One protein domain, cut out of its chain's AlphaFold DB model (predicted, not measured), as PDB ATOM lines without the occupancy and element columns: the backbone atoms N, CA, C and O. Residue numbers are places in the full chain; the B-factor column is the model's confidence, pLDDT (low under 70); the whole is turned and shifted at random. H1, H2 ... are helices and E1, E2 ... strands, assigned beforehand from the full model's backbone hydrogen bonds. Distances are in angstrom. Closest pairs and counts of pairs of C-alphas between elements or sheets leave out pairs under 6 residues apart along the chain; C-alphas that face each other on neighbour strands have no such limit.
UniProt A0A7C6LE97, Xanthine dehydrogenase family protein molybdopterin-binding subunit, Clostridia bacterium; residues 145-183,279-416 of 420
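Overview. This is residues 145 to 183 and 279 to 416 of the 420 residues of the protein "Xanthine dehydrogenase family protein molybdopterin-binding subunit" of Clostridia bacterium (UniProt A0A7C6LE97). One twisted sheet of five strands has two helices, H2 and H3, over one face and the short helix H1 over the other, near one end of the strands. Past that end H4 only grazes the sheet, and H5 lies away from the sheet, at the far end of the printed part. The printed part has 177 residues, with five named helices and five named strands in the order E1 H1 E2 E3 E4 H2 E5 H3 H4 H5. The sheet runs E1 E5 E4 E3 E2 and is mixed, and the class is mixed, helices and strands. The whole is compact, with a radius of gyration of the C-alphas of 16.5 A and spans of 45 by 39 by 30 A.

Arrangement. E1, residues 155 to 159, is an edge strand, antiparallel to E5, residues 333 to 342, at 175 degrees; N 155 and O 338 are 2.8 A apart, within hydrogen-bond range. H1, residues 162 to 167, is on the sheet at a height of 7.3 A, only just over E4, residues 296 to 308, with 3 C-alphas falling on that strand. H1 runs slantwise to the strands, at 48 degrees to E4 on the local plane, and their closest C-alphas are those of Gly 165 and Ala 298, 4.9 A apart. E2, residues 171 to 178, is the other edge strand, antiparallel to E3, residues 283 to 290, at 166 degrees, with N 177 and O 284 2.8 A apart. E3 and E4 form a hairpin, antiparallel at 177 degrees, with N 304 and O 283 2.8 A apart. H2, residues 314 to 324, is on the face opposite to H1 at a height of 8.3 A, over E5 and along the strands, at 14 degrees to E5 on the local plane. E4, H2 and E5 make a strand-helix-strand unit, two parallel neighbour strands with a helix between them in the chain, whose crossover is right-handed. E5 and E4 are parallel at 8 degrees, with N 301 and O 335 2.8 A apart. H3, residues 356 to 374, is on the same face as H2 at a height of 8.8 A, over E3 and E2 and, only just, over E4, with 3 C-alphas falling on that strand. It runs slantwise to the strands, at 36 degrees to E3 on the local plane. The sheet with helices on both faces makes three layers. H3 touches H2 with its residues 356 to 359 alone, at a steep tilt of 37 degrees, only just past shallow, the same way; their closest C-alphas are those of Leu 321 and Ile 356, 5.5 A apart. H4, residues 378 to 385, touches H3 about perpendicular, at 73 degrees, with the C-alphas of Ala 371 and Pro 378 closest at 5.0 A. H5, residues 404 to 415, is not on the sheet and only just touches H4, with 3 pairs of C-alphas within 8 A, those of Arg 383 and Arg 405 closest at 6.8 A. H4 and H5 form a helical hairpin, at a shallow tilt of 16 degrees, opposite ways. Every O i to N i+4 pair is within hydrogen-bond range in H1, H4 and H5, against 5 of 7 in H2 and 14 of 15 in H3.

Along the chain. E1 begins at C-alpha 155, (148.474, 91.192, 69.018). E2 measures 23.2 A from first to last C-alpha, E3 22.4 A, E4 34.0 A and E5 30.0 A. H3 measures 26.8 A, from C-alpha 356 at (146.596, 76.350, 67.815). H5 measures 16.5 A and ends at C-alpha 415, (137.017, 56.627, 55.662).

Size, cuts and confidence. The two C-alphas farthest apart are those of Gly 151 and Gly 416, at 51.3 A. Residues 184 to 278 are not printed, and C-alphas 183 and 279 are 6.6 A apart across the cut. The links E5 to H3 and H4 to H5 are long. The mean pLDDT of the printed part is 96.0, and no printed residue is under 70.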
ATOM      1  N   ASN A 145     145.594  93.748  83.961       97.25
ATOM      2  CA  ASN A 145     145.510  92.307  83.711       97.25
ATOM      3  C   ASN A 145     145.744  91.910  82.250       97.25
ATOM      4  O   ASN A 145     145.645  90.735  81.923       97.25
ATOM      5  N   ILE A 146     146.043  92.854  81.356       96.81
ATOM      6  CA  ILE A 146     146.359  92.546  79.958       96.81
ATOM      7  C   ILE A 146     147.875  92.569  79.790       96.81
ATOM      8  O   ILE A 146     148.519  93.608  79.952       96.81
ATOM      9  N   ALA A 147     148.449  91.416  79.456       94.31
ATOM     10  CA  ALA A 147     149.870  91.296  79.203       94.31
ATOM     11  C   ALA A 147     150.241  92.041  77.918       94.31
ATOM     12  O   ALA A 147     149.749  91.729  76.831       94.31
ATOM     13  N   LYS A 148     151.147  93.011  78.043       90.31
ATOM     14  CA  LYS A 148     151.580  93.829  76.910       90.31
ATOM     15  C   LYS A 148     152.674  93.136  76.119       90.31
ATOM     16  O   LYS A 148     153.640  92.635  76.690       90.31
ATOM     17  N   LEU A 149     152.576  93.200  74.795       84.94
ATOM     18  CA  LEU A 149     153.625  92.752  73.885       84.94
ATOM     19  C   LEU A 149     154.078  93.925  73.017       84.94
ATOM     20  O   LEU A 149     153.280  94.518  72.295       84.94
ATOM     21  N   GLY A 150     155.355  94.301  73.119       82.44
ATOM     22  CA  GLY A 150     155.881  95.476  72.411       82.44
ATOM     23  C   GLY A 150     155.197  96.794  72.804       82.44
ATOM     24  O   GLY A 150     155.157  97.717  72.002       82.44
ATOM     25  N   GLY A 151     154.626  96.874  74.013       85.81
ATOM     26  CA  GLY A 151     153.875  98.041  74.495       85.81
ATOM     27  C   GLY A 151     152.403  98.089  74.072       85.81
ATOM     28  O   GLY A 151     151.699  99.015  74.468       85.81
ATOM     29  N   HIS A 152     151.923  97.097  73.318       90.56
ATOM     30  CA  HIS A 152     150.533  97.001  72.880       90.56
ATOM     31  C   HIS A 152     149.733  96.031  73.749       90.56
ATOM     32  O   HIS A 152     150.244  94.988  74.152       90.56
ATOM     33  N   ASP A 153     148.460  96.357  73.972       91.94
ATOM     34  CA  ASP A 153     147.525  95.523  74.738       91.94
ATOM     35  C   ASP A 153     146.982  94.336  73.907       91.94
ATOM     36  O   ASP A 153     146.398  93.407  74.457       91.94
ATOM     37  N   ALA A 154     147.171  94.350  72.581       95.56
ATOM     38  CA  ALA A 154     146.725  93.290  71.681       95.56
ATOM     39  C   ALA A 154     147.762  92.958  70.602       95.56
ATOM     40  O   ALA A 154     148.431  93.840  70.057       95.56
ATOM     41  N   VAL A 155     147.822  91.679  70.235       95.25
ATOM     42  CA  VAL A 155     148.474  91.192  69.018       95.25
ATOM     43  C   VAL A 155     147.487  91.315  67.865       95.25
ATOM     44  O   VAL A 155     146.421  90.703  67.887       95.25
ATOM     45  N   MET A 156     147.844  92.103  66.853       95.31
ATOM     46  CA  MET A 156     146.950  92.448  65.751       95.31
ATOM     47  C   MET A 156     147.438  91.849  64.433       95.31
ATOM     48  O   MET A 156     148.609  91.984  64.081       95.31
ATOM     49  N   VAL A 157     146.527  91.241  63.671       96.69
ATOM     50  CA  VAL A 157     146.771  90.826  62.280       96.69
ATOM     51  C   VAL A 157     145.689  91.415  61.389       96.69
ATOM     52  O   VAL A 157     144.508  91.416  61.753       96.69
ATOM     53  N   ARG A 158     146.102  91.942  60.234       96.19
ATOM     54  CA  ARG A 158     145.232  92.567  59.236       96.19
ATOM     55  C   ARG A 158     145.611  92.062  57.849       96.19
ATOM     56  O   ARG A 158     146.776  92.145  57.469       96.19
ATOM     57  N   LEU A 159     144.626  91.577  57.104       96.88
ATOM     58  CA  LEU A 159     144.744  91.212  55.696       96.88
ATOM     59  C   LEU A 159     143.487  91.696  54.968       96.88
ATOM     60  O   LEU A 159     142.385  91.450  55.449       96.88
ATOM     61  N   GLY A 160     143.638  92.353  53.818       96.81
ATOM     62  CA  GLY A 160     142.494  92.820  53.027       96.81
ATOM     63  C   GLY A 160     141.603  93.836  53.758       96.81
ATOM     64  O   GLY A 160     142.078  94.601  54.598       96.81
ATOM     65  N   ASP A 161     140.313  93.836  53.417       98.19
ATOM     66  CA  ASP A 161     139.276  94.706  53.986       98.19
ATOM     67  C   ASP A 161     138.101  93.849  54.474       98.19
ATOM     68  O   ASP A 161     137.328  93.294  53.687       98.19
ATOM     69  N   VAL A 162     138.004  93.686  55.796       98.19
ATOM     70  CA  VAL A 162     137.017  92.788  56.407       98.19
ATOM     71  C   VAL A 162     135.585  93.296  56.240       98.19
ATOM     72  O   VAL A 162     134.689  92.476  56.061       98.19
ATOM     73  N   GLU A 163     135.373  94.615  56.225       98.56
ATOM     74  CA  GLU A 163     134.037  95.202  56.084       98.56
ATOM     75  C   GLU A 163     133.515  94.978  54.672       98.56
ATOM     76  O   GLU A 163     132.442  94.401  54.489       98.56
ATOM     77  N   LYS A 164     134.342  95.283  53.665       98.50
ATOM     78  CA  LYS A 164     134.035  94.946  52.272       98.50
ATOM     79  C   LYS A 164     133.782  93.447  52.103       98.50
ATOM     80  O   LYS A 164     132.855  93.037  51.407       98.50
ATOM     81  N   GLY A 165     134.594  92.606  52.741       98.56
ATOM     82  CA  GLY A 165     134.413  91.162  52.669       98.56
ATOM     83  C   GLY A 165     133.089  90.684  53.286       98.56
ATOM     84  O   GLY A 165     132.483  89.742  52.772       98.56
ATOM     85  N   PHE A 166     132.594  91.334  54.343       98.81
ATOM     86  CA  PHE A 166     131.262  91.057  54.884       98.81
ATOM     87  C   PHE A 166     130.143  91.562  53.971       98.81
ATOM     88  O   PHE A 166     129.185  90.822  53.763       98.81
ATOM     89  N   GLU A 167     130.270  92.747  53.373       98.62
ATOM     90  CA  GLU A 167     129.307  93.260  52.382       98.62
ATOM     91  C   GLU A 167     129.188  92.344  51.157       98.62
ATOM     92  O   GLU A 167     128.104  92.148  50.610       98.62
ATOM     93  N   GLU A 168     130.305  91.754  50.733       98.44
ATOM     94  CA  GLU A 168     130.332  90.798  49.633       98.44
ATOM     95  C   GLU A 168     129.856  89.400  50.053       98.44
ATOM     96  O   GLU A 168     129.632  88.560  49.186       98.44
ATOM     97  N   SER A 169     129.700  89.091  51.336       98.81
ATOM     98  CA  SER A 169     129.270  87.757  51.767       98.81
ATOM     99  C   SER A 169     127.775  87.535  51.515       98.81
ATOM    100  O   SER A 169     126.959  88.420  51.743       98.81
ATOM    101  N   ASP A 170     127.394  86.329  51.081       98.75
ATOM    102  CA  ASP A 170     125.972  85.963  50.972       98.75
ATOM    103  C   ASP A 170     125.387  85.590  52.343       98.75
ATOM    104  O   ASP A 170     124.199  85.786  52.599       98.75
ATOM    105  N   TYR A 171     126.233  85.034  53.214       98.75
ATOM    106  CA  TYR A 171     125.897  84.606  54.564       98.75
ATOM    107  C   TYR A 171     126.997  85.012  55.543       98.75
ATOM    108  O   TYR A 171     128.180  85.044  55.199       98.75
ATOM    109  N   ILE A 172     126.600  85.290  56.784       98.81
ATOM    110  CA  ILE A 172     127.495  85.644  57.885       98.81
ATOM    111  C   ILE A 172     127.060  84.870  59.128       98.81
ATOM    112  O   ILE A 172     125.875  84.850  59.458       98.81
ATOM    113  N   ILE A 173     128.019  84.261  59.823       98.62
ATOM    114  CA  ILE A 173     127.806  83.588  61.112       98.62
ATOM    115  C   ILE A 173     128.707  84.174  62.195       98.62
ATOM    116  O   ILE A 173     129.873  84.484  61.940       98.62
ATOM    117  N   GLU A 174     128.169  84.287  63.409       98.50
ATOM    118  CA  GLU A 174     128.831  84.866  64.580       98.50
ATOM    119  C   GLU A 174     128.677  83.940  65.783       98.50
ATOM    120  O   GLU A 174     127.561  83.644  66.204       98.50
ATOM    121  N   HIS A 175     129.798  83.488  66.344       98.31
ATOM    122  CA  HIS A 175     129.802  82.549  67.463       98.31
ATOM    123  C   HIS A 175     130.875  82.896  68.496       98.31
ATOM    124  O   HIS A 175     131.946  83.411  68.164       98.31
ATOM    125  N   ARG A 176     130.583  82.571  69.760       97.94
ATOM    126  CA  ARG A 176     131.533  82.612  70.875       97.94
ATOM    127  C   ARG A 176     131.909  81.186  71.265       97.94
ATOM    128  O   ARG A 176     131.067  80.440  71.756       97.94
ATOM    129  N   PHE A 177     133.176  80.832  71.100       97.62
ATOM    130  CA  PHE A 177     133.730  79.542  71.504       97.62
ATOM    131  C   PHE A 177     134.532  79.689  72.792       97.62
ATOM    132  O   PHE A 177     135.157  80.723  73.032       97.62
ATOM    133  N   ARG A 178     134.534  78.640  73.615       96.50
ATOM    134  CA  ARG A 178     135.369  78.544  74.813       96.50
ATOM    135  C   ARG A 178     135.966  77.151  74.900       96.50
ATOM    136  O   ARG A 178     135.260  76.165  74.708       96.50
ATOM    137  N   THR A 179     137.250  77.084  75.222       95.44
ATOM    138  CA  THR A 179     137.944  75.828  75.531       95.44
ATOM    139  C   THR A 179     138.214  75.706  77.028       95.44
ATOM    140  O   THR A 179     138.155  76.692  77.766       95.44
ATOM    141  N   GLY A 180     138.432  74.474  77.490       92.88
ATOM    142  CA  GLY A 180     138.802  74.186  78.873       92.88
ATOM    143  C   GLY A 180     140.298  74.358  79.126       92.88
ATOM    144  O   GLY A 180     141.096  74.436  78.194       92.88
ATOM    145  N   MET A 181     140.656  74.399  80.409       93.31
ATOM    146  CA  MET A 181     142.040  74.303  80.868       93.31
ATOM    147  C   MET A 181     142.399  72.816  80.968       93.31
ATOM    148  O   MET A 181     141.620  72.039  81.524       93.31
ATOM    149  N   ASN A 182     143.544  72.405  80.418       94.62
ATOM    150  CA  ASN A 182     143.918  70.989  80.336       94.62
ATOM    151  C   ASN A 182     145.316  70.758  80.914       94.62
ATOM    152  O   ASN A 182     146.279  71.377  80.458       94.62
ATOM    153  N   GLU A 183     145.418  69.819  81.854       95.81
ATOM    154  CA  GLU A 183     146.688  69.315  82.390       95.81
ATOM    155  C   GLU A 183     147.323  68.315  81.406       95.81
ATOM    156  O   GLU A 183     146.625  67.636  80.642       95.81
ATOM    157  N   ARG A 279     147.460  73.939  79.664       95.94
ATOM    158  CA  ARG A 279     146.912  74.636  78.487       95.94
ATOM    159  C   ARG A 279     145.921  75.714  78.908       95.94
ATOM    160  O   ARG A 279     145.072  75.448  79.754       95.94
ATOM    161  N   SER A 280     145.955  76.862  78.234       94.81
ATOM    162  CA  SER A 280     144.985  77.939  78.423       94.81
ATOM    163  C   SER A 280     143.551  77.570  78.047       94.81
ATOM    164  O   SER A 280     143.294  76.871  77.064       94.81
ATOM    165  N   ALA A 281     142.616  78.127  78.816       93.31
ATOM    166  CA  ALA A 281     141.198  78.154  78.494       93.31
ATOM    167  C   ALA A 281     140.888  79.412  77.670       93.31
ATOM    168  O   ALA A 281     140.672  80.490  78.224       93.31
ATOM    169  N   ASP A 282     140.869  79.271  76.349       95.38
ATOM    170  CA  ASP A 282     140.737  80.416  75.448       95.38
ATOM    171  C   ASP A 282     139.280  80.703  75.087       95.38
ATOM    172  O   ASP A 282     138.474  79.775  74.931       95.38
ATOM    173  N   ILE A 283     138.967  81.988  74.907       98.06
ATOM    174  CA  ILE A 283     137.674  82.495  74.446       98.06
ATOM    175  C   ILE A 283     137.861  83.141  73.077       98.06
ATOM    176  O   ILE A 283     138.745  83.972  72.873       98.06
ATOM    177  N   MET A 284     137.011  82.767  72.131       97.81
ATOM    178  CA  MET A 284     137.093  83.211  70.743       97.81
ATOM    179  C   MET A 284     135.741  83.744  70.304       97.81
ATOM    180  O   MET A 284     134.772  82.990  70.243       97.81
ATOM    181  N   TYR A 285     135.683  85.020  69.951       98.50
ATOM    182  CA  TYR A 285     134.562  85.591  69.218       98.50
ATOM    183  C   TYR A 285     134.911  85.560  67.741       98.50
ATOM    184  O   TYR A 285     135.896  86.177  67.334       98.50
ATOM    185  N   MET A 286     134.134  84.826  66.952       98.19
ATOM    186  CA  MET A 286     134.439  84.571  65.553       98.19
ATOM    187  C   MET A 286     133.252  84.935  64.670       98.19
ATOM    188  O   MET A 286     132.185  84.332  64.775       98.19
ATOM    189  N   LYS A 287     133.476  85.880  63.757       98.62
ATOM    190  CA  LYS A 287     132.543  86.277  62.703       98.62
ATOM    191  C   LYS A 287     133.109  85.853  61.356       98.62
ATOM    192  O   LYS A 287     134.238  86.207  61.028       98.62
ATOM    193  N   THR A 288     132.371  85.050  60.597       98.75
ATOM    194  CA  THR A 288     132.815  84.529  59.292       98.75
ATOM    195  C   THR A 288     131.772  84.819  58.227       98.75
ATOM    196  O   THR A 288     130.612  84.452  58.389       98.75
ATOM    197  N   GLY A 289     132.208  85.458  57.144       98.81
ATOM    198  CA  GLY A 289     131.423  85.725  55.948       98.81
ATOM    199  C   GLY A 289     131.811  84.786  54.807       98.81
ATOM    200  O   GLY A 289     132.999  84.517  54.589       98.81
ATOM    201  N   PHE A 290     130.813  84.256  54.105       98.81
ATOM    202  CA  PHE A 290     130.988  83.277  53.035       98.81
ATOM    203  C   PHE A 290     129.902  83.403  51.959       98.81
ATOM    204  O   PHE A 290     128.848  84.011  52.157       98.81
ATOM    205  N   LYS A 291     130.182  82.847  50.782       98.81
ATOM    206  CA  LYS A 291     129.268  82.805  49.635       98.81
ATOM    207  C   LYS A 291     128.337  81.595  49.698       98.81
ATOM    208  O   LYS A 291     128.629  80.608  50.372       98.81
ATOM    209  N   LYS A 292     127.260  81.620  48.907       98.44
ATOM    210  CA  LYS A 292     126.335  80.481  48.724       98.44
ATOM    211  C   LYS A 292     127.020  79.193  48.290       98.44
ATOM    212  O   LYS A 292     126.547  78.114  48.615       98.44
ATOM    213  N   ASP A 293     128.124  79.308  47.563       98.38
ATOM    214  CA  ASP A 293     128.904  78.167  47.096       98.38
ATOM    215  C   ASP A 293     129.950  77.677  48.117       98.38
ATOM    216  O   ASP A 293     130.785  76.840  47.776       98.38
ATOM    217  N   GLY A 294     129.932  78.205  49.345       98.19
ATOM    218  CA  GLY A 294     130.839  77.837  50.429       98.19
ATOM    219  C   GLY A 294     132.196  78.545  50.405       98.19
ATOM    220  O   GLY A 294     133.034  78.250  51.255       98.19
ATOM    221  N   THR A 295     132.454  79.465  49.469       98.75
ATOM    222  CA  THR A 295     133.711  80.238  49.436       98.75
ATOM    223  C   THR A 295     133.804  81.179  50.639       98.75
ATOM    224  O   THR A 295     132.906  81.994  50.848       98.75
ATOM    225  N   LEU A 296     134.896  81.112  51.406       98.75
ATOM    226  CA  LEU A 296     135.174  82.038  52.507       98.75
ATOM    227  C   LEU A 296     135.601  83.409  51.964       98.75
ATOM    228  O   LEU A 296     136.448  83.500  51.077       98.75
ATOM    229  N   VAL A 297     135.041  84.481  52.524       98.69
ATOM    230  CA  VAL A 297     135.277  85.858  52.052       98.69
ATOM    231  C   VAL A 297     135.918  86.717  53.137       98.69
ATOM    232  O   VAL A 297     136.878  87.440  52.866       98.69
ATOM    233  N   ALA A 298     135.418  86.631  54.368       98.62
ATOM    234  CA  ALA A 298     135.890  87.455  55.473       98.62
ATOM    235  C   ALA A 298     135.895  86.694  56.794       98.62
ATOM    236  O   ALA A 298     135.021  85.862  57.052       98.62
ATOM    237  N   ARG A 299     136.857  87.016  57.658       98.38
ATOM    238  CA  ARG A 299     136.898  86.516  59.029       98.38
ATOM    239  C   ARG A 299     137.385  87.590  59.993       98.38
ATOM    240  O   ARG A 299     138.477  88.128  59.840       98.38
ATOM    241  N   GLN A 300     136.581  87.857  61.014       98.62
ATOM    242  CA  GLN A 300     136.938  88.715  62.134       98.62
ATOM    243  C   GLN A 300     136.988  87.884  63.414       98.62
ATOM    244  O   GLN A 300     136.079  87.096  63.688       98.62
ATOM    245  N   ILE A 301     138.061  88.046  64.183       98.19
ATOM    246  CA  ILE A 301     138.332  87.257  65.378       98.19
ATOM    247  C   ILE A 301     138.790  88.183  66.501       98.19
ATOM    248  O   ILE A 301     139.795  88.880  66.366       98.19
ATOM    249  N   LYS A 302     138.090  88.134  67.635       98.38
ATOM    250  CA  LYS A 302     138.626  88.586  68.921       98.38
ATOM    251  C   LYS A 302     138.992  87.351  69.732       98.38
ATOM    252  O   LYS A 302     138.125  86.528  70.026       98.38
ATOM    253  N   TYR A 303     140.263  87.227  70.080       97.94
ATOM    254  CA  TYR A 303     140.804  86.085  70.804       97.94
ATOM    255  C   TYR A 303     141.266  86.525  72.185       97.94
ATOM    256  O   TYR A 303     142.043  87.466  72.305       97.94
ATOM    257  N   ILE A 304     140.804  85.852  73.230       98.12
ATOM    258  CA  ILE A 304     141.202  86.110  74.611       98.12
ATOM    259  C   ILE A 304     141.847  84.830  75.129       98.12
ATOM    260  O   ILE A 304     141.174  83.815  75.314       98.12
ATOM    261  N   GLN A 305     143.158  84.885  75.328       97.31
ATOM    262  CA  GLN A 305     143.939  83.814  75.919       97.31
ATOM    263  C   GLN A 305     144.119  84.095  77.407       97.31
ATOM    264  O   GLN A 305     144.751  85.080  77.787       97.31
ATOM    265  N   ASP A 306     143.587  83.214  78.242       96.94
ATOM    266  CA  ASP A 306     143.870  83.218  79.673       96.94
ATOM    267  C   ASP A 306     145.274  82.659  79.902       96.94
ATOM    268  O   ASP A 306     145.527  81.514  79.535       96.94
ATOM    269  N   THR A 307     146.194  83.448  80.457       96.69
ATOM    270  CA  THR A 307     147.568  83.000  80.739       96.69
ATOM    271  C   THR A 307     147.769  82.541  82.185       96.69
ATOM    272  O   THR A 307     148.863  82.120  82.560       96.69
ATOM    273  N   GLY A 308     146.717  82.584  83.006       97.31
ATOM    274  CA  GLY A 308     146.831  82.358  84.440       97.31
ATOM    275  C   GLY A 308     147.643  83.452  85.129       97.31
ATOM    276  O   GLY A 308     147.671  84.602  84.688       97.31
ATOM    277  N   ALA A 309     148.299  83.088  86.228       97.69
ATOM    278  CA  ALA A 309     148.961  84.033  87.124       97.69
ATOM    279  C   ALA A 309     150.201  84.737  86.552       97.69
ATOM    280  O   ALA A 309     150.580  85.790  87.064       97.69
ATOM    281  N   TYR A 310     150.848  84.165  85.536       97.25
ATOM    282  CA  TYR A 310     152.123  84.642  84.989       97.25
ATOM    283  C   TYR A 310     152.178  84.458  83.477       97.25
ATOM    284  O   TYR A 310     151.414  83.674  82.912       97.25
ATOM    285  N   ASN A 311     153.058  85.207  82.809       94.69
ATOM    286  CA  ASN A 311     153.070  85.239  81.355       94.69
ATOM    287  C   ASN A 311     153.518  83.899  80.818       94.69
ATOM    288  O   ASN A 311     152.884  83.366  79.916       94.69
ATOM    289  N   ASP A 312     154.630  83.413  81.368       93.94
ATOM    290  CA  ASP A 312     155.381  82.278  80.865       93.94
ATOM    291  C   ASP A 312     155.422  82.309  79.318       93.94
ATOM    292  O   ASP A 312     156.071  83.156  78.697       93.94
ATOM    293  N   PHE A 313     154.655  81.428  78.690       91.75
ATOM    294  CA  PHE A 313     154.633  81.153  77.266       91.75
ATOM    295  C   PHE A 313     153.380  81.756  76.593       91.75
ATOM    296  O   PHE A 313     153.089  81.474  75.427       91.75
ATOM    297  N   GLY A 314     152.626  82.589  77.308       93.00
ATOM    298  CA  GLY A 314     151.351  83.169  76.910       93.00
ATOM    299  C   GLY A 314     151.458  84.076  75.687       93.00
ATOM    300  O   GLY A 314     150.845  83.801  74.653       93.00
ATOM    301  N   THR A 315     152.298  85.113  75.768       91.75
ATOM    302  CA  THR A 315     152.520  86.073  74.667       91.75
ATOM    303  C   THR A 315     153.137  85.425  73.431       91.75
ATOM    304  O   THR A 315     152.695  85.686  72.311       91.75
ATOM    305  N   TYR A 316     154.094  84.513  73.615       91.25
ATOM    306  CA  TYR A 316     154.650  83.732  72.508       91.25
ATOM    307  C   TYR A 316     153.609  82.789  71.882       91.25
ATOM    308  O   TYR A 316     153.541  82.669  70.659       91.25
ATOM    309  N   GLY A 317     152.753  82.162  72.695       92.50
ATOM    310  CA  GLY A 317     151.642  81.333  72.225       92.50
ATOM    311  C   GLY A 317     150.665  82.117  71.347       92.50
ATOM    312  O   GLY A 317     150.305  81.650  70.264       92.50
ATOM    313  N   MET A 318     150.321  83.342  71.752       94.19
ATOM    314  CA  MET A 318     149.490  84.257  70.963       94.19
ATOM    315  C   MET A 318     150.152  84.632  69.632       94.19
ATOM    316  O   MET A 318     149.513  84.561  68.583       94.19
ATOM    317  N   LEU A 319     151.447  84.975  69.642       92.50
ATOM    318  CA  LEU A 319     152.198  85.241  68.410       92.50
ATOM    319  C   LEU A 319     152.186  84.036  67.474       92.50
ATOM    320  O   LEU A 319     151.930  84.183  66.283       92.50
ATOM    321  N   LYS A 320     152.420  82.832  67.994       91.81
ATOM    322  CA  LYS A 320     152.400  81.607  67.193       91.81
ATOM    323  C   LYS A 320     151.022  81.356  66.573       91.81
ATOM    324  O   LYS A 320     150.934  80.975  65.404       91.81
ATOM    325  N   LEU A 321     149.955  81.587  67.339       94.00
ATOM    326  CA  LEU A 321     148.579  81.433  66.880       94.00
ATOM    327  C   LEU A 321     148.281  82.299  65.648       94.00
ATOM    328  O   LEU A 321     147.567  81.827  64.767       94.00
ATOM    329  N   THR A 322     148.860  83.504  65.535       92.75
ATOM    330  CA  THR A 322     148.613  84.432  64.408       92.75
ATOM    331  C   THR A 322     148.800  83.803  63.025       92.75
ATOM    332  O   THR A 322     148.096  84.155  62.084       92.75
ATOM    333  N   SER A 323     149.700  82.824  62.903       89.31
ATOM    334  CA  SER A 323     149.974  82.133  61.636       89.31
ATOM    335  C   SER A 323     148.929  81.066  61.284       89.31
ATOM    336  O   SER A 323     149.012  80.458  60.224       89.31
ATOM    337  N   GLN A 324     147.971  80.789  62.173       90.94
ATOM    338  CA  GLN A 324     146.988  79.704  62.057       90.94
ATOM    339  C   GLN A 324     145.553  80.163  62.377       90.94
ATOM    340  O   GLN A 324     144.647  79.338  62.486       90.94
ATOM    341  N   ILE A 325     145.320  81.471  62.524       92.88
ATOM    342  CA  ILE A 325     144.028  82.048  62.942       92.88
ATOM    343  C   ILE A 325     142.857  81.664  62.034       92.88
ATOM    344  O   ILE A 325     141.742  81.493  62.519       92.88
ATOM    345  N   ASN A 326     143.108  81.452  60.743       91.69
ATOM    346  CA  ASN A 326     142.077  81.089  59.772       91.69
ATOM    347  C   ASN A 326     141.891  79.576  59.608       91.69
ATOM    348  O   ASN A 326     141.051  79.155  58.816       91.69
ATOM    349  N   GLY A 327     142.672  78.758  60.317       93.06
ATOM    350  CA  GLY A 327     142.837  77.349  59.974       93.06
ATOM    351  C   GLY A 327     143.562  77.178  58.631       93.06
ATOM    352  O   GLY A 327     144.184  78.123  58.140       93.06
ATOM    353  N   PRO A 328     143.491  75.989  58.011       95.75
ATOM    354  CA  PRO A 328     144.174  75.689  56.752       95.75
ATOM    355  C   PRO A 328     143.441  76.250  55.516       95.75
ATOM    356  O   PRO A 328     143.490  75.638  54.450       95.75
ATOM    357  N   TYR A 329     142.743  77.382  55.647       97.69
ATOM    358  CA  TYR A 329     141.833  77.903  54.628       97.69
ATOM    359  C   TYR A 329     142.222  79.297  54.131       97.69
ATOM    360  O   TYR A 329     142.520  80.199  54.919       97.69
ATOM    361  N   ARG A 330     142.099  79.500  52.816       97.50
ATOM    362  CA  ARG A 330     142.123  80.814  52.175       97.50
ATOM    363  C   ARG A 330     140.956  81.657  52.677       97.50
ATOM    364  O   ARG A 330     139.797  81.322  52.450       97.50
ATOM    365  N   VAL A 331     141.279  82.786  53.299       97.75
ATOM    366  CA  VAL A 331     140.321  83.843  53.633       97.75
ATOM    367  C   VAL A 331     140.957  85.173  53.234       97.75
ATOM    368  O   VAL A 331     141.958  85.552  53.844       97.75
ATOM    369  N   PRO A 332     140.437  85.869  52.209       97.12
ATOM    370  CA  PRO A 332     141.117  87.035  51.649       97.12
ATOM    371  C   PRO A 332     141.065  88.267  52.560       97.12
ATOM    372  O   PRO A 332     141.945  89.119  52.464       97.12
ATOM    373  N   ASN A 333     140.071  88.356  53.451       98.31
ATOM    374  CA  ASN A 333     139.900  89.490  54.356       98.31
ATOM    375  C   ASN A 333     139.875  89.024  55.815       98.31
ATOM    376  O   ASN A 333     138.999  88.255  56.216       98.31
ATOM    377  N   VAL A 334     140.841  89.470  56.614       98.31
ATOM    378  CA  VAL A 334     141.075  88.988  57.978       98.31
ATOM    379  C   VAL A 334     141.329  90.150  58.918       98.31
ATOM    380  O   VAL A 334     142.226  90.966  58.699       98.31
ATOM    381  N   TRP A 335     140.586  90.163  60.018       98.38
ATOM    382  CA  TRP A 335     140.811  91.050  61.149       98.38
ATOM    383  C   TRP A 335     140.951  90.222  62.422       98.38
ATOM    384  O   TRP A 335     140.002  89.566  62.841       98.38
ATOM    385  N   PHE A 336     142.117  90.250  63.057       98.06
ATOM    386  CA  PHE A 336     142.362  89.516  64.296       98.06
ATOM    387  C   PHE A 336     142.929  90.423  65.378       98.06
ATOM    388  O   PHE A 336     143.956  91.059  65.150       98.06
ATOM    389  N   ASP A 337     142.299  90.404  66.551       97.88
ATOM    390  CA  ASP A 337     142.794  91.036  67.773       97.88
ATOM    391  C   ASP A 337     142.910  89.990  68.883       97.88
ATOM    392  O   ASP A 337     141.909  89.436  69.344       97.88
ATOM    393  N   GLY A 338     144.145  89.705  69.289       97.50
ATOM    394  CA  GLY A 338     144.478  88.721  70.310       97.50
ATOM    395  C   GLY A 338     144.959  89.364  71.603       97.50
ATOM    396  O   GLY A 338     145.939  90.103  71.598       97.50
ATOM    397  N   TYR A 339     144.307  89.041  72.713       98.00
ATOM    398  CA  TYR A 339     144.612  89.534  74.053       98.00
ATOM    399  C   TYR A 339     145.140  88.391  74.912       98.00
ATOM    400  O   TYR A 339     144.563  87.304  74.919       98.00
ATOM    401  N   VAL A 340     146.219  88.639  75.651       97.44
ATOM    402  CA  VAL A 340     146.744  87.711  76.659       97.44
ATOM    403  C   VAL A 340     146.418  88.294  78.023       97.44
ATOM    404  O   VAL A 340     146.790  89.432  78.305       97.44
ATOM    405  N   VAL A 341     145.685  87.548  78.843       98.06
ATOM    406  CA  VAL A 341     145.059  88.074  80.058       98.06
ATOM    407  C   VAL A 341     145.499  87.284  81.278       98.06
ATOM    408  O   VAL A 341     145.375  86.061  81.306       98.06
ATOM    409  N   TYR A 342     145.996  87.994  82.288       98.38
ATOM    410  CA  TYR A 342     146.323  87.446  83.594       98.38
ATOM    411  C   TYR A 342     145.059  87.159  84.403       98.38
ATOM    412  O   TYR A 342     144.142  87.978  84.469       98.38
ATOM    413  N   THR A 343     145.039  86.006  85.063       98.25
ATOM    414  CA  THR A 343     144.006  85.598  86.026       98.25
ATOM    415  C   THR A 343     144.673  84.936  87.233       98.25
ATOM    416  O   THR A 343     145.849  84.598  87.184       98.25
ATOM    417  N   ASN A 344     143.952  84.690  88.326       98.25
ATOM    418  CA  ASN A 344     144.486  83.958  89.484       98.25
ATOM    419  C   ASN A 344     144.424  82.427  89.333       98.25
ATOM    420  O   ASN A 344     144.441  81.687  90.322       98.25
ATOM    421  N   LYS A 345     144.316  81.930  88.096       97.19
ATOM    422  CA  LYS A 345     144.469  80.503  87.799       97.19
ATOM    423  C   LYS A 345     145.942  80.113  87.755       97.19
ATOM    424  O   LYS A 345     146.833  80.956  87.648       97.19
ATOM    425  N   GLN A 346     146.176  78.806  87.790       94.00
ATOM    426  CA  GLN A 346     147.479  78.199  87.539       94.00
ATOM    427  C   GLN A 346     148.093  78.707  86.226       94.00
ATOM    428  O   GLN A 346     147.382  79.065  85.285       94.00
ATOM    429  N   VAL A 347     149.421  78.756  86.179       95.94
ATOM    430  CA  VAL A 347     150.174  79.313  85.050       95.94
ATOM    431  C   VAL A 347     149.922  78.517  83.776       95.94
ATOM    432  O   VAL A 347     149.906  77.283  83.779       95.94
ATOM    433  N   VAL A 348     149.756  79.219  82.661       94.44
ATOM    434  CA  VAL A 348     149.654  78.582  81.352       94.44
ATOM    435  C   VAL A 348     151.023  78.422  80.722       94.44
ATOM    436  O   VAL A 348     151.816  79.354  80.649       94.44
ATOM    437  N   GLY A 349     151.252  77.238  80.171       93.25
ATOM    438  CA  GLY A 349     152.470  76.906  79.456       93.25
ATOM    439  C   GLY A 349     152.192  76.179  78.144       93.25
ATOM    440  O   GLY A 349     151.048  76.047  77.690       93.25
ATOM    441  N   PRO A 350     153.250  75.691  77.488       93.38
ATOM    442  CA  PRO A 350     153.130  75.006  76.223       93.38
ATOM    443  C   PRO A 350     152.506  73.631  76.452       93.38
ATOM    444  O   PRO A 350     153.009  72.821  77.221       93.38
ATOM    445  N   MET A 351     151.438  73.325  75.720       94.81
ATOM    446  CA  MET A 351     150.868  71.978  75.624       94.81
ATOM    447  C   MET A 351     150.746  71.595  74.151       94.81
ATOM    448  O   MET A 351     150.408  72.442  73.334       94.81
ATOM    449  N   ARG A 352     150.999  70.334  73.782       94.94
ATOM    450  CA  ARG A 352     151.025  69.815  72.396       94.94
ATOM    451  C   ARG A 352     149.971  70.447  71.469       94.94
ATOM    452  O   ARG A 352     148.778  70.330  71.710       94.94
ATOM    453  N   GLY A 353     150.416  71.095  70.392       90.56
ATOM    454  CA  GLY A 353     149.580  71.918  69.496       90.56
ATOM    455  C   GLY A 353     149.684  73.418  69.788       90.56
ATOM    456  O   GLY A 353     149.615  74.224  68.875       90.56
ATOM    457  N   TYR A 354     149.980  73.764  71.036       85.44
ATOM    458  CA  TYR A 354     150.415  75.044  71.586       85.44
ATOM    459  C   TYR A 354     149.707  76.263  70.979       85.44
ATOM    460  O   TYR A 354     150.144  76.805  69.963       85.44
ATOM    461  N   SER A 355     148.600  76.637  71.630       79.06
ATOM    462  CA  SER A 355     147.658  77.716  71.284       79.06
ATOM    463  C   SER A 355     146.866  77.514  69.984       79.06
ATOM    464  O   SER A 355     145.810  78.110  69.817       79.06
ATOM    465  N   ILE A 356     147.295  76.619  69.086       90.81
ATOM    466  CA  ILE A 356     146.596  76.350  67.815       90.81
ATOM    467  C   ILE A 356     145.401  75.404  68.009       90.81
ATOM    468  O   ILE A 356     144.392  75.520  67.327       90.81
ATOM    469  N   THR A 357     145.480  74.453  68.944       92.56
ATOM    470  CA  THR A 357     144.409  73.456  69.144       92.56
ATOM    471  C   THR A 357     143.073  74.112  69.490       92.56
ATOM    472  O   THR A 357     142.026  73.669  69.021       92.56
ATOM    473  N   GLN A 358     143.119  75.179  70.288       93.19
ATOM    474  CA  GLN A 358     141.946  75.940  70.686       93.19
ATOM    475  C   GLN A 358     141.272  76.591  69.470       93.19
ATOM    476  O   GLN A 358     140.085  76.356  69.235       93.19
ATOM    477  N   SER A 359     142.034  77.307  68.635       93.19
ATOM    478  CA  SER A 359     141.497  77.948  67.428       93.19
ATOM    479  C   SER A 359     141.030  76.953  66.369       93.19
ATOM    480  O   SER A 359     140.028  77.207  65.707       93.19
ATOM    481  N   VAL A 360     141.690  75.798  66.231       94.62
ATOM    482  CA  VAL A 360     141.253  74.727  65.319       94.62
ATOM    483  C   VAL A 360     139.840  74.266  65.666       94.62
ATOM    484  O   VAL A 360     139.023  74.125  64.763       94.62
ATOM    485  N   SER A 361     139.513  74.101  66.952       93.44
ATOM    486  CA  SER A 361     138.157  73.698  67.351       93.44
ATOM    487  C   SER A 361     137.087  74.702  66.899       93.44
ATOM    488  O   SER A 361     136.061  74.295  66.354       93.44
ATOM    489  N   ALA A 362     137.346  76.006  67.038       95.44
ATOM    490  CA  ALA A 362     136.439  77.065  66.597       95.44
ATOM    491  C   ALA A 362     136.351  77.155  65.065       95.44
ATOM    492  O   ALA A 362     135.255  77.215  64.505       95.44
ATOM    493  N   ASN A 363     137.499  77.115  64.381       96.12
ATOM    494  CA  ASN A 363     137.580  77.161  62.924       96.12
ATOM    495  C   ASN A 363     136.821  75.995  62.285       96.12
ATOM    496  O   ASN A 363     135.957  76.228  61.445       96.12
ATOM    497  N   GLU A 364     137.090  74.761  62.710       97.38
ATOM    498  CA  GLU A 364     136.455  73.567  62.142       97.38
ATOM    499  C   GLU A 364     134.964  73.485  62.464       97.38
ATOM    500  O   GLU A 364     134.185  73.062  61.613       97.38
ATOM    501  N   THR A 365     134.541  73.955  63.641       97.44
ATOM    502  CA  THR A 365     133.110  74.043  63.970       97.44
ATOM    503  C   THR A 365     132.390  75.021  63.038       97.44
ATOM    504  O   THR A 365     131.306  74.721  62.545       97.44
ATOM    505  N   GLN A 366     133.006  76.165  62.727       97.81
ATOM    506  CA  GLN A 366     132.436  77.122  61.772       97.81
ATOM    507  C   GLN A 366     132.393  76.550  60.350       97.81
ATOM    508  O   GLN A 366     131.446  76.833  59.624       97.81
ATOM    509  N   MET A 367     133.359  75.714  59.953       98.38
ATOM    510  CA  MET A 367     133.304  75.026  58.656       98.38
ATOM    511  C   MET A 367     132.112  74.064  58.557       98.38
ATOM    512  O   MET A 367     131.462  74.032  57.514       98.38
ATOM    513  N   GLU A 368     131.782  73.336  59.630       98.25
ATOM    514  CA  GLU A 368     130.572  72.499  59.665       98.25
ATOM    515  C   GLU A 368     129.287  73.326  59.581       98.25
ATOM    516  O   GLU A 368     128.399  73.014  58.792       98.25
ATOM    517  N   MET A 369     129.206  74.431  60.324       98.25
ATOM    518  CA  MET A 369     128.044  75.329  60.273       98.25
ATOM    519  C   MET A 369     127.838  75.924  58.873       98.25
ATOM    520  O   MET A 369     126.706  76.076  58.418       98.25
ATOM    521  N   ILE A 370     128.923  76.240  58.160       98.56
ATOM    522  CA  ILE A 370     128.858  76.708  56.768       98.56
ATOM    523  C   ILE A 370     128.282  75.622  55.857       98.56
ATOM    524  O   ILE A 370     127.426  75.917  55.020       98.56
ATOM    525  N   ALA A 371     128.731  74.375  56.013       98.62
ATOM    526  CA  ALA A 371     128.206  73.244  55.256       98.62
ATOM    527  C   ALA A 371     126.703  73.053  55.507       98.62
ATOM    528  O   ALA A 371     125.932  72.959  54.554       98.62
ATOM    529  N   GLU A 372     126.269  73.123  56.768       98.44
ATOM    530  CA  GLU A 372     124.854  73.034  57.149       98.44
ATOM    531  C   GLU A 372     124.004  74.149  56.516       98.44
ATOM    532  O   GLU A 372     122.975  73.871  55.902       98.44
ATOM    533  N   ILE A 373     124.450  75.408  56.597       98.50
ATOM    534  CA  ILE A 373     123.714  76.567  56.059       98.50
ATOM    535  C   ILE A 373     123.615  76.522  54.531       98.50
ATOM    536  O   ILE A 373     122.588  76.893  53.959       98.50
ATOM    537  N   THR A 374     124.685  76.101  53.857       98.44
ATOM    538  CA  THR A 374     124.734  76.045  52.386       98.44
ATOM    539  C   THR A 374     124.122  74.767  51.813       98.44
ATOM    540  O   THR A 374     123.822  74.721  50.620       98.44
ATOM    541  N   GLY A 375     123.936  73.730  52.636       98.25
ATOM    542  CA  GLY A 375     123.552  72.390  52.193       98.25
ATOM    543  C   GLY A 375     124.644  71.673  51.392       98.25
ATOM    544  O   GLY A 375     124.350  70.702  50.693       98.25
ATOM    545  N   LEU A 376     125.886  72.161  51.444       98.38
ATOM    546  CA  LEU A 376     127.034  71.543  50.785       98.38
ATOM    547  C   LEU A 376     127.614  70.428  51.656       98.38
ATOM    548  O   LEU A 376     127.527  70.464  52.880       98.38
ATOM    549  N   ASP A 377     128.266  69.455  51.022       97.81
ATOM    550  CA  ASP A 377     129.047  68.459  51.755       97.81
ATOM    551  C   ASP A 377     130.214  69.156  52.497       97.81
ATOM    552  O   ASP A 377     130.954  69.934  51.878       97.81
ATOM    553  N   PRO A 378     130.416  68.892  53.803       97.62
ATOM    554  CA  PRO A 378     131.458  69.538  54.602       97.62
ATOM    555  C   PRO A 378     132.887  69.283  54.104       97.62
ATOM    556  O   PRO A 378     133.777  70.109  54.331       97.62
ATOM    557  N   ILE A 379     133.128  68.176  53.399       97.25
ATOM    558  CA  ILE A 379     134.391  67.900  52.713       97.25
ATOM    559  C   ILE A 379     134.577  68.847  51.529       97.25
ATOM    560  O   ILE A 379     135.670  69.383  51.350       97.25
ATOM    561  N   GLU A 380     133.529  69.109  50.744       97.56
ATOM    562  CA  GLU A 380     133.622  70.006  49.586       97.56
ATOM    563  C   GLU A 380     133.814  71.463  50.008       97.56
ATOM    564  O   GLU A 380     134.619  72.175  49.401       97.56
ATOM    565  N   VAL A 381     133.151  71.894  51.088       98.25
ATOM    566  CA  VAL A 381     133.370  73.229  51.666       98.25
ATOM    567  C   VAL A 381     134.833  73.394  52.077       98.25
ATOM    568  O   VAL A 381     135.465  74.394  51.727       98.25
ATOM    569  N   ARG A 382     135.420  72.408  52.766       98.31
ATOM    570  CA  ARG A 382     136.846  72.447  53.124       98.31
ATOM    571  C   ARG A 382     137.730  72.436  51.891       98.31
ATOM    572  O   ARG A 382     138.536  73.348  51.729       98.31
ATOM    573  N   ARG A 383     137.546  71.461  50.995       97.56
ATOM    574  CA  ARG A 383     138.342  71.284  49.771       97.56
ATOM    575  C   ARG A 383     138.409  72.567  48.945       97.56
ATOM    576  O   ARG A 383     139.482  72.921  48.462       97.56
ATOM    577  N   LYS A 384     137.285  73.275  48.803       97.62
ATOM    578  CA  LYS A 384     137.193  74.549  48.074       97.62
ATOM    579  C   LYS A 384     138.078  75.644  48.678       97.62
ATOM    580  O   LYS A 384     138.643  76.451  47.940       97.62
ATOM    581  N   ASN A 385     138.211  75.668  50.001       98.44
ATOM    582  CA  ASN A 385     138.895  76.738  50.718       98.44
ATOM    583  C   ASN A 385     140.318  76.376  51.165       98.44
ATOM    584  O   ASN A 385     141.053  77.282  51.536       98.44
ATOM    585  N   LEU A 386     140.732  75.105  51.129       97.94
ATOM    586  CA  LEU A 386     142.069  74.670  51.557       97.94
ATOM    587  C   LEU A 386     143.186  75.435  50.857       97.94
ATOM    588  O   LEU A 386     143.157  75.533  49.632       97.94
ATOM    589  N   PHE A 387     144.196  75.869  51.613       97.38
ATOM    590  CA  PHE A 387     145.418  76.444  51.054       97.38
ATOM    591  C   PHE A 387     146.086  75.532  50.011       97.38
ATOM    592  O   PHE A 387     146.014  74.303  50.086       97.38
ATOM    593  N   THR A 388     146.776  76.160  49.066       96.88
ATOM    594  CA  THR A 388     147.667  75.552  48.072       96.88
ATOM    595  C   THR A 388     149.001  76.297  48.031       96.88
ATOM    596  O   THR A 388     149.122  77.389  48.586       96.88
ATOM    597  N   ASP A 389     150.004  75.730  47.359       97.50
ATOM    598  CA  ASP A 389     151.281  76.417  47.133       97.50
ATOM    599  C   ASP A 389     151.073  77.804  46.504       97.50
ATOM    600  O   ASP A 389     150.259  77.976  45.592       97.50
ATOM    601  N   GLY A 390     151.813  78.794  47.003       96.94
ATOM    602  CA  GLY A 390     151.710  80.191  46.582       96.94
ATOM    603  C   GLY A 390     150.625  81.004  47.294       96.94
ATOM    604  O   GLY A 390     150.645  82.230  47.192       96.94
ATOM    605  N   ASP A 391     149.720  80.368  48.046       96.31
ATOM    606  CA  ASP A 391     148.793  81.105  48.906       96.31
ATOM    607  C   ASP A 391     149.541  81.844  50.022       96.31
ATOM    608  O   ASP A 391     150.625  81.443  50.453       96.31
ATOM    609  N   ILE A 392     148.937  82.927  50.513       94.19
ATOM    610  CA  ILE A 392     149.493  83.744  51.592       94.19
ATOM    611  C   ILE A 392     148.734  83.523  52.900       94.19
ATOM    612  O   ILE A 392     147.502  83.530  52.941       94.19
ATOM    613  N   LEU A 393     149.477  83.370  53.993       94.94
ATOM    614  CA  LEU A 393     148.912  83.461  55.335       94.94
ATOM    615  C   LEU A 393     148.514  84.913  55.652       94.94
ATOM    616  O   LEU A 393     149.071  85.850  55.076       94.94
ATOM    617  N   PRO A 394     147.632  85.139  56.643       94.00
ATOM    618  CA  PRO A 394     147.330  86.485  57.145       94.00
ATOM    619  C   PRO A 394     148.559  87.261  57.631       94.00
ATOM    620  O   PRO A 394     148.573  88.487  57.615       94.00
ATOM    621  N   THR A 395     149.610  86.546  58.026       94.50
ATOM    622  CA  THR A 395     150.921  87.087  58.408       94.50
ATOM    623  C   THR A 395     151.836  87.371  57.208       94.50
ATOM    624  O   THR A 395     153.017  87.648  57.396       94.50
ATOM    625  N   GLN A 396     151.305  87.319  55.982       93.38
ATOM    626  CA  GLN A 396     151.981  87.568  54.699       93.38
ATOM    627  C   GLN A 396     153.061  86.552  54.304       93.38
ATOM    628  O   GLN A 396     153.771  86.749  53.320       93.38
ATOM    629  N   GLN A 397     153.176  85.436  55.026       94.69
ATOM    630  CA  GLN A 397     154.030  84.334  54.601       94.69
ATOM    631  C   GLN A 397     153.428  83.647  53.369       94.69
ATOM    632  O   GLN A 397     152.284  83.198  53.416       94.69
ATOM    633  N   VAL A 398     154.221  83.522  52.304       95.94
ATOM    634  CA  VAL A 398     153.896  82.683  51.142       95.94
ATOM    635  C   VAL A 398     154.119  81.218  51.513       95.94
ATOM    636  O   VAL A 398     155.156  80.868  52.081       95.94
ATOM    637  N   LEU A 399     153.133  80.374  51.223       96.31
ATOM    638  CA  LEU A 399     153.158  78.955  51.541       96.31
ATOM    639  C   LEU A 399     153.829  78.129  50.438       96.31
ATOM    640  O   LEU A 399     153.596  78.340  49.248       96.31
ATOM    641  N   GLU A 400     154.609  77.142  50.866       96.50
ATOM    642  CA  GLU A 400     155.276  76.155  50.019       96.50
ATOM    643  C   GLU A 400     155.099  74.756  50.626       96.50
ATOM    644  O   GLU A 400     155.007  74.614  51.850       96.50
ATOM    645  N   ALA A 401     155.090  73.723  49.778       95.75
ATOM    646  CA  ALA A 401     154.915  72.322  50.166       95.75
ATOM    647  C   ALA A 401     153.606  72.055  50.940       95.75
ATOM    648  O   ALA A 401     153.582  71.329  51.942       95.75
ATOM    649  N   VAL A 402     152.499  72.638  50.477       96.81
ATOM    650  CA  VAL A 402     151.184  72.521  51.115       96.81
ATOM    651  C   VAL A 402     150.532  71.173  50.795       96.81
ATOM    652  O   VAL A 402     149.919  71.001  49.750       96.81
ATOM    653  N   GLY A 403     150.595  70.232  51.741       96.75
ATOM    654  CA  GLY A 403     150.004  68.886  51.618       96.75
ATOM    655  C   GLY A 403     148.549  68.746  52.093       96.75
ATOM    656  O   GLY A 403     148.112  67.646  52.449       96.75
ATOM    657  N   ALA A 404     147.808  69.851  52.230       95.81
ATOM    658  CA  ALA A 404     146.483  69.843  52.859       95.81
ATOM    659  C   ALA A 404     145.442  69.086  52.018       95.81
ATOM    660  O   ALA A 404     144.610  68.356  52.562       95.81
ATOM    661  N   ARG A 405     145.509  69.223  50.690       95.56
ATOM    662  CA  ARG A 405     144.569  68.570  49.775       95.56
ATOM    663  C   ARG A 405     144.803  67.066  49.725       95.56
ATOM    664  O   ARG A 405     143.858  66.303  49.852       95.56
ATOM    665  N   GLU A 406     146.055  66.647  49.611       97.31
ATOM    666  CA  GLU A 406     146.480  65.249  49.627       97.31
ATOM    667  C   GLU A 406     146.053  64.568  50.927       97.31
ATOM    668  O   GLU A 406     145.575  63.434  50.910       97.31
ATOM    669  N   THR A 407     146.164  65.283  52.051       97.56
ATOM    670  CA  THR A 407     145.686  64.803  53.353       97.56
ATOM    671  C   THR A 407     144.170  64.598  53.347       97.56
ATOM    672  O   THR A 407     143.696  63.560  53.805       97.56
ATOM    673  N   LEU A 408     143.404  65.553  52.805       97.38
ATOM    674  CA  LEU A 408     141.948  65.442  52.704       97.38
ATOM    675  C   LEU A 408     141.531  64.260  51.814       97.38
ATOM    676  O   LEU A 408     140.707  63.452  52.235       97.38
ATOM    677  N   GLU A 409     142.136  64.103  50.632       97.19
ATOM    678  CA  GLU A 409     141.835  62.981  49.729       97.19
ATOM    679  C   GLU A 409     142.161  61.621  50.362       97.19
ATOM    680  O   GLU A 409     141.356  60.691  50.281       97.19
ATOM    681  N   ALA A 410     143.290  61.512  51.069       97.88
ATOM    682  CA  ALA A 410     143.650  60.286  51.779       97.88
ATOM    683  C   ALA A 410     142.625  59.927  52.871       97.88
ATOM    684  O   ALA A 410     142.285  58.755  53.047       97.88
ATOM    685  N   VAL A 411     142.099  60.922  53.594       96.62
ATOM    686  CA  VAL A 411     141.055  60.714  54.612       96.62
ATOM    687  C   VAL A 411     139.727  60.298  53.976       96.62
ATOM    688  O   VAL A 411     139.070  59.393  54.493       96.62
ATOM    689  N   ILE A 412     139.336  60.902  52.852       97.06
ATOM    690  CA  ILE A 412     138.127  60.526  52.101       97.06
ATOM    691  C   ILE A 412     138.202  59.058  51.674       97.06
ATOM    692  O   ILE A 412     137.259  58.297  51.907       97.06
ATOM    693  N   GLU A 413     139.327  58.650  51.082       97.19
ATOM    694  CA  GLU A 413     139.537  57.274  50.635       97.19
ATOM    695  C   GLU A 413     139.494  56.294  51.815       97.19
ATOM    696  O   GLU A 413     138.731  55.326  51.785       97.19
ATOM    697  N   ALA A 414     140.263  56.570  52.875       97.31
ATOM    698  CA  ALA A 414     140.386  55.684  54.031       97.31
ATOM    699  C   ALA A 414     139.083  55.552  54.837       97.31
ATOM    700  O   ALA A 414     138.791  54.483  55.374       97.31
ATOM    701  N   SER A 415     138.293  56.625  54.932       96.75
ATOM    702  CA  SER A 415     137.017  56.627  55.662       96.75
ATOM    703  C   SER A 415     135.847  56.059  54.852       96.75
ATOM    704  O   SER A 415     134.828  55.669  55.438       96.75
ATOM    705  N   GLY A 416     135.988  56.003  53.520       96.19
ATOM    706  CA  GLY A 416     134.919  55.639  52.598       96.19
ATOM    707  C   GLY A 416     133.773  56.651  52.591       96.19
ATOM    708  O   GLY A 416     132.630  56.228  52.451       96.19
TER     709      GLY A 416